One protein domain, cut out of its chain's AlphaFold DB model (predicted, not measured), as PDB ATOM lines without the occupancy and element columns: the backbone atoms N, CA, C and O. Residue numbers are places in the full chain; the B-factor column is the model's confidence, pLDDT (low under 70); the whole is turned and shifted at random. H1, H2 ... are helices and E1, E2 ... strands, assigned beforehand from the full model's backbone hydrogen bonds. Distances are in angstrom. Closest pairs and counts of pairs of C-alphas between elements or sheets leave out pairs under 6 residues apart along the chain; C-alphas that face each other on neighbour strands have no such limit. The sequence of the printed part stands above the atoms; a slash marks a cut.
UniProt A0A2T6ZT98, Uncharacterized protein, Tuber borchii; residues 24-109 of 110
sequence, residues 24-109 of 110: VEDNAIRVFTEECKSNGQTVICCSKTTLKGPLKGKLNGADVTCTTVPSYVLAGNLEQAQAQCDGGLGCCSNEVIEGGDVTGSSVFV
ATOM      1  N   VAL A  24      23.039  29.797  27.824       62.97
ATOM      2  CA  VAL A  24      21.886  28.882  27.764       62.97
ATOM      3  C   VAL A  24      20.723  29.512  27.029       62.97
ATOM      4  O   VAL A  24      20.097  28.836  26.224       62.97
ATOM      5  N   GLU A  25      20.458  30.786  27.287       64.38
ATOM      6  CA  GLU A  25      19.345  31.513  26.683       64.38
ATOM      7  C   GLU A  25      19.672  31.879  25.236       64.38
ATOM      8  O   GLU A  25      18.857  31.632  24.351       64.38
ATOM      9  N   ASP A  26      20.911  32.297  24.966       69.88
ATOM     10  CA  ASP A  26      21.439  32.446  23.604       69.88
ATOM     11  C   ASP A  26      21.299  31.142  22.798       69.88
ATOM     12  O   ASP A  26      20.836  31.110  21.652       69.88
ATOM     13  N   ASN A  27      21.659  30.016  23.423       72.56
ATOM     14  CA  ASN A  27      21.513  28.707  22.807       72.56
ATOM     15  C   ASN A  27      20.043  28.294  22.663       72.56
ATOM     16  O   ASN A  27      19.712  27.664  21.666       72.56
ATOM     17  N   ALA A  28      19.167  28.650  23.602       72.25
ATOM     18  CA  ALA A  28      17.737  28.364  23.525       72.25
ATOM     19  C   ALA A  28      17.068  29.144  22.387       72.25
ATOM     20  O   ALA A  28      16.319  28.552  21.616       72.25
ATOM     21  N   ILE A  29      17.416  30.420  22.201       73.38
ATOM     22  CA  ILE A  29      16.962  31.235  21.065       73.38
ATOM     23  C   ILE A  29      17.428  30.626  19.749       73.38
ATOM     24  O   ILE A  29      16.656  30.529  18.792       73.38
ATOM     25  N   ARG A  30      18.693  30.203  19.695       74.62
ATOM     26  CA  ARG A  30      19.255  29.566  18.507       74.62
ATOM     27  C   ARG A  30      18.571  28.233  18.207       74.62
ATOM     28  O   ARG A  30      18.217  27.993  17.061       74.62
ATOM     29  N   VAL A  31      18.352  27.391  19.217       79.12
ATOM     30  CA  VAL A  31      17.636  26.114  19.072       79.12
ATOM     31  C   VAL A  31      16.199  26.353  18.621       79.12
ATOM     32  O   VAL A  31      15.768  25.715  17.671       79.12
ATOM     33  N   PHE A  32      15.491  27.309  19.224       76.81
ATOM     34  CA  PHE A  32      14.136  27.686  18.823       76.81
ATOM     35  C   PHE A  32      14.096  28.162  17.366       76.81
ATOM     36  O   PHE A  32      13.299  27.677  16.572       76.81
ATOM     37  N   THR A  33      15.018  29.043  16.979       76.50
ATOM     38  CA  THR A  33      15.142  29.541  15.602       76.50
ATOM     39  C   THR A  33      15.375  28.411  14.598       76.50
ATOM     40  O   THR A  33      14.722  28.358  13.553       76.50
ATOM     41  N   GLU A  34      16.290  27.496  14.914       79.94
ATOM     42  CA  GLU A  34      16.595  26.343  14.066       79.94
ATOM     43  C   GLU A  34      15.428  25.349  14.010       79.94
ATOM     44  O   GLU A  34      15.136  24.821  12.939       79.94
ATOM     45  N   GLU A  35      14.712  25.133  15.116       80.56
ATOM     46  CA  GLU A  35      13.521  24.280  15.165       80.56
ATOM     47  C   GLU A  35      12.410  24.836  14.269       80.56
ATOM     48  O   GLU A  35      11.841  24.113  13.451       80.56
ATOM     49  N   CYS A  36      12.162  26.142  14.333       79.38
ATOM     50  CA  CYS A  36      11.177  26.794  13.479       79.38
ATOM     51  C   CYS A  36      11.541  26.678  12.005       79.38
ATOM     52  O   CYS A  36      10.711  26.274  11.190       79.38
ATOM     53  N   LYS A  37      12.809  26.921  11.666       79.31
ATOM     54  CA  LYS A  37      13.311  26.739  10.303       79.31
ATOM     55  C   LYS A  37      13.193  25.285   9.838       79.31
ATOM     56  O   LYS A  37      12.803  25.046   8.696       79.31
ATOM     57  N   SER A  38      13.482  24.319  10.710       79.44
ATOM     58  CA  SER A  38      13.341  22.887  10.417       79.44
ATOM     59  C   SER A  38      11.882  22.475  10.201       79.44
ATOM     60  O   SER A  38      11.624  21.551   9.432       79.44
ATOM     61  N   ASN A  39      10.937  23.170  10.832       78.56
ATOM     62  CA  ASN A  39       9.499  22.995  10.630       78.56
ATOM     63  C   ASN A  39       8.952  23.804   9.437       78.56
ATOM     64  O   ASN A  39       7.743  23.816   9.212       78.56
ATOM     65  N   GLY A  40       9.811  24.486   8.665       78.88
ATOM     66  CA  GLY A  40       9.394  25.338   7.545       78.88
ATOM     67  C   GLY A  40       8.670  26.617   7.979       78.88
ATOM     68  O   GLY A  40       7.962  27.231   7.182       78.88
ATOM     69  N   GLN A  41       8.826  27.007   9.241       83.06
ATOM     70  CA  GLN A  41       8.231  28.194   9.834       83.06
ATOM     71  C   GLN A  41       9.237  29.345   9.846       83.06
ATOM     72  O   GLN A  41      10.454  29.163   9.925       83.06
ATOM     73  N   THR A  42       8.706  30.555   9.796       81.56
ATOM     74  CA  THR A  42       9.457  31.796   9.886       81.56
ATOM     75  C   THR A  42       9.389  32.329  11.304       81.56
ATOM     76  O   THR A  42       8.328  32.376  11.933       81.56
ATOM     77  N   VAL A  43      10.546  32.751  11.803       80.56
ATOM     78  CA  VAL A  43      10.649  33.394  13.107       80.56
ATOM     79  C   VAL A  43      10.117  34.823  12.996       80.56
ATOM     80  O   VAL A  43      10.483  35.583  12.091       80.56
ATOM     81  N   ILE A  44       9.269  35.198  13.943       80.88
ATOM     82  CA  ILE A  44       8.704  36.536  14.125       80.88
ATOM     83  C   ILE A  44       9.062  37.077  15.516       80.88
ATOM     84  O   ILE A  44       9.357  36.322  16.433       80.88
ATOM     85  N   CYS A  45       9.068  38.390  15.679       80.06
ATOM     86  CA  CYS A  45       9.281  39.067  16.950       80.06
ATOM     87  C   CYS A  45       7.966  39.652  17.403       80.06
ATOM     88  O   CYS A  45       7.340  40.385  16.641       80.06
ATOM     89  N   CYS A  46       7.553  39.315  18.618       77.00
ATOM     90  CA  CYS A  46       6.236  39.621  19.141       77.00
ATOM     91  C   CYS A  46       6.343  40.461  20.395       77.00
ATOM     92  O   CYS A  46       6.764  39.976  21.443       77.00
ATOM     93  N   SER A  47       5.871  41.696  20.298       74.00
ATOM     94  CA  SER A  47       5.834  42.587  21.438       74.00
ATOM     95  C   SER A  47       4.451  42.633  22.076       74.00
ATOM     96  O   SER A  47       3.415  42.639  21.399       74.00
ATOM     97  N   LYS A  48       4.460  42.680  23.412       66.00
ATOM     98  CA  LYS A  48       3.291  43.001  24.245       66.00
ATOM     99  C   LYS A  48       3.062  44.509  24.329       66.00
ATOM    100  O   LYS A  48       1.950  44.948  24.610       66.00
ATOM    101  N   THR A  49       4.107  45.301  24.100       59.66
ATOM    102  CA  THR A  49       4.001  46.742  23.904       59.66
ATOM    103  C   THR A  49       3.690  47.007  22.433       59.66
ATOM    104  O   THR A  49       4.097  46.255  21.553       59.66
ATOM    105  N   THR A  50       2.894  48.036  22.144       52.75
ATOM    106  CA  THR A  50       2.370  48.335  20.801       52.75
ATOM    107  C   THR A  50       3.475  48.785  19.836       52.75
ATOM    108  O   THR A  50       3.528  49.940  19.413       52.75
ATOM    109  N   LEU A  51       4.380  47.887  19.465       53.56
ATOM    110  CA  LEU A  51       5.231  48.049  18.302       53.56
ATOM    111  C   LEU A  51       4.340  47.866  17.076       53.56
ATOM    112  O   LEU A  51       3.606  46.889  16.960       53.56
ATOM    113  N   LYS A  52       4.355  48.851  16.176       53.41
ATOM    114  CA  LYS A  52       3.626  48.818  14.903       53.41
ATOM    115  C   LYS A  52       4.179  47.688  14.026       53.41
ATOM    116  O   LYS A  52       5.054  47.922  13.203       53.41
ATOM    117  N   GLY A  53       3.679  46.475  14.214       61.16
ATOM    118  CA  GLY A  53       3.939  45.335  13.346       61.16
ATOM    119  C   GLY A  53       2.770  45.089  12.384       61.16
ATOM    120  O   GLY A  53       1.624  45.406  12.720       61.16
ATOM    121  N   PRO A  54       3.035  44.550  11.180       67.19
ATOM    122  CA  PRO A  54       1.986  44.179  10.232       67.19
ATOM    123  C   PRO A  54       1.201  42.939  10.680       67.19
ATOM    124  O   PRO A  54       0.105  42.713  10.178       67.19
ATOM    125  N   LEU A  55       1.740  42.159  11.625       76.06
ATOM    126  CA  LEU A  55       1.140  40.925  12.117       76.06
ATOM    127  C   LEU A  55       0.483  41.180  13.471       76.06
ATOM    128  O   LEU A  55       1.095  41.764  14.367       76.06
ATOM    129  N   LYS A  56      -0.755  40.731  13.641       76.50
ATOM    130  CA  LYS A  56      -1.493  40.831  14.907       76.50
ATOM    131  C   LYS A  56      -1.998  39.459  15.297       76.50
ATOM    132  O   LYS A  56      -2.162  38.598  14.449       76.50
ATOM    133  N   GLY A  57      -2.227  39.222  16.575       72.38
ATOM    134  CA  GLY A  57      -2.824  37.963  16.998       72.38
ATOM    135  C   GLY A  57      -2.882  37.842  18.503       72.38
ATOM    136  O   GLY A  57      -2.499  38.763  19.232       72.38
ATOM    137  N   LYS A  58      -3.348  36.686  18.968       69.31
ATOM    138  CA  LYS A  58      -3.350  36.354  20.391       69.31
ATOM    139  C   LYS A  58      -2.268  35.334  20.713       69.31
ATOM    140  O   LYS A  58      -2.311  34.203  20.230       69.31
ATOM    141  N   LEU A  59      -1.342  35.718  21.589       67.19
ATOM    142  CA  LEU A  59      -0.337  34.829  22.170       67.19
ATOM    143  C   LEU A  59      -0.611  34.668  23.660       67.19
ATOM    144  O   LEU A  59      -0.685  35.650  24.395       67.19
ATOM    145  N   ASN A  60      -0.786  33.424  24.117       66.62
ATOM    146  CA  ASN A  60      -1.164  33.115  25.503       66.62
ATOM    147  C   ASN A  60      -2.384  33.925  26.000       66.62
ATOM    148  O   ASN A  60      -2.448  34.333  27.155       66.62
ATOM    149  N   GLY A  61      -3.346  34.195  25.108       67.19
ATOM    150  CA  GLY A  61      -4.551  34.981  25.402       67.19
ATOM    151  C   GLY A  61      -4.356  36.504  25.422       67.19
ATOM    152  O   GLY A  61      -5.353  37.227  25.459       67.19
ATOM    153  N   ALA A  62      -3.118  36.996  25.342       69.56
ATOM    154  CA  ALA A  62      -2.805  38.416  25.237       69.56
ATOM    155  C   ALA A  62      -2.729  38.851  23.770       69.56
ATOM    156  O   ALA A  62      -2.158  38.149  22.933       69.56
ATOM    157  N   ASP A  63      -3.297  40.017  23.464       74.81
ATOM    158  CA  ASP A  63      -3.122  40.650  22.162       74.81
ATOM    159  C   ASP A  63      -1.670  41.103  22.018       74.81
ATOM    160  O   ASP A  63      -1.146  41.852  22.844       74.81
ATOM    161  N   VAL A  64      -1.019  40.625  20.966       74.44
ATOM    162  CA  VAL A  64       0.359  40.973  20.634       74.44
ATOM    163  C   VAL A  64       0.414  41.556  19.237       74.44
ATOM    164  O   VAL A  64      -0.437  41.291  18.381       74.44
ATOM    165  N   THR A  65       1.456  42.337  18.996       79.81
ATOM    166  CA  THR A  65       1.793  42.756  17.641       79.81
ATOM    167  C   THR A  65       3.155  42.193  17.299       79.81
ATOM    168  O   THR A  65       4.099  42.319  18.082       79.81
ATOM    169  N   CYS A  66       3.245  41.551  16.142       76.19
ATOM    170  CA  CYS A  66       4.456  40.897  15.705       76.19
ATOM    171  C   CYS A  66       4.962  41.441  14.369       76.19
ATOM    172  O   CYS A  66       4.228  42.008  13.555       76.19
ATOM    173  N   THR A  67       6.252  41.258  14.143       79.44
ATOM    174  CA  THR A  67       6.935  41.597  12.898       79.44
ATOM    175  C   THR A  67       7.898  40.483  12.531       79.44
ATOM    176  O   THR A  67       8.337  39.728  13.392       79.44
ATOM    177  N   THR A  68       8.253  40.365  11.261       76.56
ATOM    178  CA  THR A  68       9.292  39.430  10.829       76.56
ATOM    179  C   THR A  68      10.623  39.782  11.491       76.56
ATOM    180  O   THR A  68      10.976  40.961  11.591       76.56
ATOM    181  N   VAL A  69      11.354  38.769  11.959       73.75
ATOM    182  CA  VAL A  69      12.624  38.988  12.658       73.75
ATOM    183  C   VAL A  69      13.716  39.395  11.672       73.75
ATOM    184  O   VAL A  69      13.909  38.721  10.657       73.75
ATOM    185  N   PRO A  70      14.477  40.462  11.959       64.94
ATOM    186  CA  PRO A  70      15.671  40.773  11.194       64.94
ATOM    187  C   PRO A  70      16.711  39.655  11.331       64.94
ATOM    188  O   PRO A  70      16.955  39.152  12.423       64.94
ATOM    189  N   SER A  71      17.404  39.312  10.248       60.28
ATOM    190  CA  SER A  71      18.379  38.209  10.218       60.28
ATOM    191  C   SER A  71      19.503  38.299  11.261       60.28
ATOM    192  O   SER A  71      20.078  37.277  11.619       60.28
ATOM    193  N   TYR A  72      19.800  39.492  11.783       57.69
ATOM    194  CA  TYR A  72      20.781  39.689  12.853       57.69
ATOM    195  C   TYR A  72      20.274  39.277  14.246       57.69
ATOM    196  O   TYR A  72      21.076  38.866  15.074       57.69
ATOM    197  N   VAL A  73      18.964  39.321  14.509       60.81
ATOM    198  CA  VAL A  73      18.376  38.860  15.784       60.81
ATOM    199  C   VAL A  73      18.361  37.327  15.850       60.81
ATOM    200  O   VAL A  73      18.537  36.740  16.915       60.81
ATOM    201  N   LEU A  74      18.280  36.664  14.688       59.88
ATOM    202  CA  LEU A  74      18.442  35.209  14.547       59.88
ATOM    203  C   LEU A  74      19.858  34.717  14.892       59.88
ATOM    204  O   LEU A  74      20.089  33.512  14.946       59.88
ATOM    205  N   ALA A  75      20.809  35.623  15.147       57.53
ATOM    206  CA  ALA A  75      22.158  35.267  15.578       57.53
ATOM    207  C   ALA A  75      22.207  34.644  16.989       57.53
ATOM    208  O   ALA A  75      23.276  34.205  17.413       57.53
ATOM    209  N   GLY A  76      21.071  34.569  17.696       58.41
ATOM    210  CA  GLY A  76      20.963  33.870  18.974       58.41
ATOM    211  C   GLY A  76      21.495  34.677  20.147       58.41
ATOM    212  O   GLY A  76      22.093  34.091  21.034       58.41
ATOM    213  N   ASN A  77      21.334  36.002  20.125       66.94
ATOM    214  CA  ASN A  77      21.699  36.863  21.246       66.94
ATOM    215  C   ASN A  77      20.432  37.300  21.999       66.94
ATOM    216  O   ASN A  77      19.576  37.981  21.423       66.94
ATOM    217  N   LEU A  78      20.333  36.918  23.273       67.88
ATOM    218  CA  LEU A  78      19.211  37.235  24.156       67.88
ATOM    219  C   LEU A  78      18.976  38.734  24.292       67.88
ATOM    220  O   LEU A  78      17.844  39.173  24.114       67.88
ATOM    221  N   GLU A  79      20.019  39.528  24.535       69.31
ATOM    222  CA  GLU A  79      19.877  40.981  24.687       69.31
ATOM    223  C   GLU A  79      19.312  41.618  23.414       69.31
ATOM    224  O   GLU A  79      18.505  42.542  23.485       69.31
ATOM    225  N   GLN A  80      19.681  41.104  22.236       68.25
ATOM    226  CA  GLN A  80      19.141  41.603  20.969       68.25
ATOM    227  C   GLN A  80      17.690  41.177  20.748       68.25
ATOM    228  O   GLN A  80      16.882  41.991  20.298       68.25
ATOM    229  N   ALA A  81      17.354  39.928  21.073       67.50
ATOM    230  CA  ALA A  81      15.984  39.440  21.001       67.50
ATOM    231  C   ALA A  81      15.075  40.190  21.987       67.50
ATOM    232  O   ALA A  81      14.001  40.633  21.601       67.50
ATOM    233  N   GLN A  82      15.515  40.427  23.220       69.50
ATOM    234  CA  GLN A  82      14.760  41.207  24.200       69.50
ATOM    235  C   GLN A  82      14.629  42.675  23.772       69.50
ATOM    236  O   GLN A  82      13.523  43.207  23.774       69.50
ATOM    237  N   ALA A  83      15.716  43.310  23.316       70.19
ATOM    238  CA  ALA A  83      15.699  44.716  22.901       70.19
ATOM    239  C   ALA A  83      14.820  44.988  21.668       70.19
ATOM    240  O   ALA A  83      14.292  46.087  21.523       70.19
ATOM    241  N   GLN A  84      14.692  44.017  20.760       69.31
ATOM    242  CA  GLN A  84      13.889  44.166  19.540       69.31
ATOM    243  C   GLN A  84      12.469  43.626  19.698       69.31
ATOM    244  O   GLN A  84      11.557  44.092  19.014       69.31
ATOM    245  N   CYS A  85      12.282  42.621  20.555       71.31
ATOM    246  CA  CYS A  85      11.083  41.798  20.529       71.31
ATOM    247  C   CYS A  85      10.252  41.898  21.802       71.31
ATOM    248  O   CYS A  85       9.120  41.469  21.684       71.31
ATOM    249  N   ASP A  86      10.743  42.500  22.906       67.12
ATOM    250  CA  ASP A  86      10.097  42.984  24.167       67.12
ATOM    251  C   ASP A  86       9.084  42.050  24.891       67.12
ATOM    252  O   ASP A  86       8.921  42.105  26.105       67.12
ATOM    253  N   GLY A  87       8.409  41.149  24.178       63.47
ATOM    254  CA  GLY A  87       7.502  40.113  24.647       63.47
ATOM    255  C   GLY A  87       7.845  38.694  24.175       63.47
ATOM    256  O   GLY A  87       7.249  37.758  24.715       63.47
ATOM    257  N   GLY A  88       8.774  38.509  23.225       72.38
ATOM    258  CA  GLY A  88       9.267  37.187  22.820       72.38
ATOM    259  C   GLY A  88       9.540  37.011  21.324       72.38
ATOM    260  O   GLY A  88       9.177  37.838  20.484       72.38
ATOM    261  N   LEU A  89      10.154  35.881  20.986       77.31
ATOM    262  CA  LEU A  89      10.231  35.352  19.627       77.31
ATOM    263  C   LEU A  89       9.041  34.421  19.390       77.31
ATOM    264  O   LEU A  89       8.635  33.679  20.274       77.31
ATOM    265  N   GLY A  90       8.472  34.441  18.198       78.81
ATOM    266  CA  GLY A  90       7.413  33.538  17.770       78.81
ATOM    267  C   GLY A  90       7.802  32.803  16.499       78.81
ATOM    268  O   GLY A  90       8.718  33.219  15.796       78.81
ATOM    269  N   CYS A  91       7.097  31.726  16.185       80.88
ATOM    270  CA  CYS A  91       7.271  30.978  14.951       80.88
ATOM    271  C   CYS A  91       5.940  30.704  14.283       80.88
ATOM    272  O   CYS A  91       5.037  30.098  14.866       80.88
ATOM    273  N   CYS A  92       5.856  31.155  13.038       81.25
ATOM    274  CA  CYS A  92       4.662  31.111  12.216       81.25
ATOM    275  C   CYS A  92       4.982  30.487  10.874       81.25
ATOM    276  O   CYS A  92       6.019  30.776  10.282       81.25
ATOM    277  N   SER A  93       4.052  29.717  10.330       82.81
ATOM    278  CA  SER A  93       4.101  29.377   8.909       82.81
ATOM    279  C   SER A  93       3.962  30.647   8.062       82.81
ATOM    280  O   SER A  93       3.290  31.597   8.465       82.81
ATOM    281  N   ASN A  94       4.552  30.667   6.868       80.25
ATOM    282  CA  ASN A  94       4.433  31.823   5.971       80.25
ATOM    283  C   ASN A  94       2.976  32.153   5.625       80.25
ATOM    284  O   ASN A  94       2.632  33.323   5.558       80.25
ATOM    285  N   GLU A  95       2.108  31.146   5.527       79.19
ATOM    286  CA  GLU A  95       0.666  31.316   5.293       79.19
ATOM    287  C   GLU A  95      -0.005  32.170   6.384       79.19
ATOM    288  O   GLU A  95      -0.851  33.017   6.104       79.19
ATOM    289  N   VAL A  96       0.412  31.974   7.637       79.38
ATOM    290  CA  VAL A  96      -0.071  32.709   8.817       79.38
ATOM    291  C   VAL A  96       0.441  34.154   8.781       79.38
ATOM    292  O   VAL A  96      -0.299  35.097   9.054       79.38
ATOM    293  N   ILE A  97       1.699  34.343   8.374       80.00
ATOM    294  CA  ILE A  97       2.318  35.667   8.214       80.00
ATOM    295  C   ILE A  97       1.644  36.457   7.085       80.00
ATOM    296  O   ILE A  97       1.328  37.630   7.266       80.00
ATOM    297  N   GLU A  98       1.392  35.828   5.939       78.50
ATOM    298  CA  GLU A  98       0.700  36.449   4.801       78.50
ATOM    299  C   GLU A  98      -0.764  36.769   5.125       78.50
ATOM    300  O   GLU A  98      -1.292  37.779   4.659       78.50
ATOM    301  N   GLY A  99      -1.404  35.954   5.970       77.75
ATOM    302  CA  GLY A  99      -2.742  36.214   6.501       77.75
ATOM    303  C   GLY A  99      -2.802  37.347   7.533       77.75
ATOM    304  O   GLY A  99      -3.883  37.872   7.795       77.75
ATOM    305  N   GLY A 100      -1.665  37.742   8.114       77.00
ATOM    306  CA  GLY A 100      -1.565  38.827   9.095       77.00
ATOM    307  C   GLY A 100      -2.102  38.498  10.493       77.00
ATOM    308  O   GLY A 100      -2.004  39.350  11.379       77.00
ATOM    309  N   ASP A 101      -2.629  37.287  10.704       79.75
ATOM    310  CA  ASP A 101      -3.100  36.793  11.998       79.75
ATOM    311  C   ASP A 101      -2.179  35.689  12.515       79.75
ATOM    312  O   ASP A 101      -2.125  34.613  11.936       79.75
ATOM    313  N   VAL A 102      -1.456  35.942  13.607       75.00
ATOM    314  CA  VAL A 102      -0.482  34.996  14.189       75.00
ATOM    315  C   VAL A 102      -1.056  34.182  15.351       75.00
ATOM    316  O   VAL A 102      -0.308  33.633  16.167       75.00
ATOM    317  N   THR A 103      -2.380  34.085  15.456       72.75
ATOM    318  CA  THR A 103      -3.041  33.327  16.523       72.75
ATOM    319  C   THR A 103      -2.796  31.827  16.330       72.75
ATOM    320  O   THR A 103      -3.151  31.254  15.306       72.75
ATOM    321  N   GLY A 104      -2.180  31.172  17.323       67.62
ATOM    322  CA  GLY A 104      -1.811  29.744  17.256       67.62
ATOM    323  C   GLY A 104      -0.339  29.469  16.931       67.62
ATOM    324  O   GLY A 104       0.060  28.316  16.794       67.62
ATOM    325  N   SER A 105       0.468  30.520  16.838       74.56
ATOM    326  CA  SER A 105       1.909  30.430  16.600       74.56
ATOM    327  C   SER A 105       2.668  30.025  17.860       74.56
ATOM    328  O   SER A 105       2.285  30.406  18.968       74.56
ATOM    329  N   SER A 106       3.762  29.280  17.699       71.44
ATOM    330  CA  SER A 106       4.637  28.909  18.818       71.44
ATOM    331  C   SER A 106       5.386  30.139  19.316       71.44
ATOM    332  O   SER A 106       5.824  30.946  18.505       71.44
ATOM    333  N   VAL A 107       5.555  30.289  20.631       69.38
ATOM    334  CA  VAL A 107       6.210  31.463  21.229       69.38
ATOM    335  C   VAL A 107       7.282  31.029  22.202       69.38
ATOM    336  O   VAL A 107       7.027  30.248  23.117       69.38
ATOM    337  N   PHE A 108       8.455  31.611  22.030       69.06
ATOM    338  CA  PHE A 108       9.550  31.604  22.970       69.06
ATOM    339  C   PHE A 108       9.623  32.970  23.654       69.06
ATOM    340  O   PHE A 108       9.992  33.978  23.049       69.06
ATOM    341  N   VAL A 109       9.223  33.012  24.922       64.94
ATOM    342  CA  VAL A 109       9.356  34.219  25.738       64.94
ATOM    343  C   VAL A 109      10.814  34.311  26.175       64.94
ATOM    344  O   VAL A 109      11.291  33.423  26.881       64.94
TER     345      VAL A 109
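AT A GLANCE: This is residues 24 to 109 of the 110 residues of an uncharacterized protein of Tuber borchii (UniProt A0A2T6ZT98). A five-stranded sheet curls like part of a barrel, with helices H1 and H2 packed on one face and the short H3 on the other. H1 runs along the strands over E1 and E4, while H3 follows E4 in the chain with no residue between them. The 86 printed residues hold, in order, H1 E1 E2 E3 H2 E4 H3 E5, mixed helices and strands; the sheet order is E2 E3 E1 E4 E5, antiparallel throughout. The whole is compact, radius of gyration of the C-alphas 11.4 A, spanning 30 by 26 by 21 A.

IN THESE COORDINATES: Find C-alpha 24 at (21.886, 28.882, 27.764); H1 runs 20.2 A from there to residue 38. Then come E1, residues 41 to 47, 18.6 A; E2, 55 to 59; E3, 62 to 68, 18.8 A; H2, 78 to 85; E4, 89 to 93; H3, 94 to 99; and E5, 106 to 108, ending at C-alpha 108 (9.550, 31.604, 22.970).

HOW THE PARTS SIT: H1 is over E1 and E4, along the strands, at a height over the sheet of 9.6 A. H1 and H2 only just touch through residues 25 to 29 of H1, with 3 pairs of C-alphas within 8 A, the closest Asp 26 and Leu 78 at 5.3 A. In the strongly twisted sheet, look for N 59 and O 62 at 2.9 A in hairpin E2 and E3, N 45 and O 67 at 2.7 A between E3 and E1, N 44 and O 90 at 2.8 A between E1 and E4, and N 108 and O 89 at 2.7 A between E4 and E5. E3, H2 and E4 form a split strand-helix-strand unit, two strands of one sheet with a helix between them along the chain and E1 between them in the sheet; its crossover is right-handed. H3 is apart from H1 and H2. In H1, H2 and H3 every O i to N i+4 pair is within hydrogen-bond range.

THE WHOLE: The C-alphas of Val 24 and Gly 99, the two farthest apart, are 33.4 A apart. The printed part has no cut and no long link. Mean pLDDT of the printed part is 72.0; look for values under 70 at, among others, residues 48 to 54 and 70 to 82.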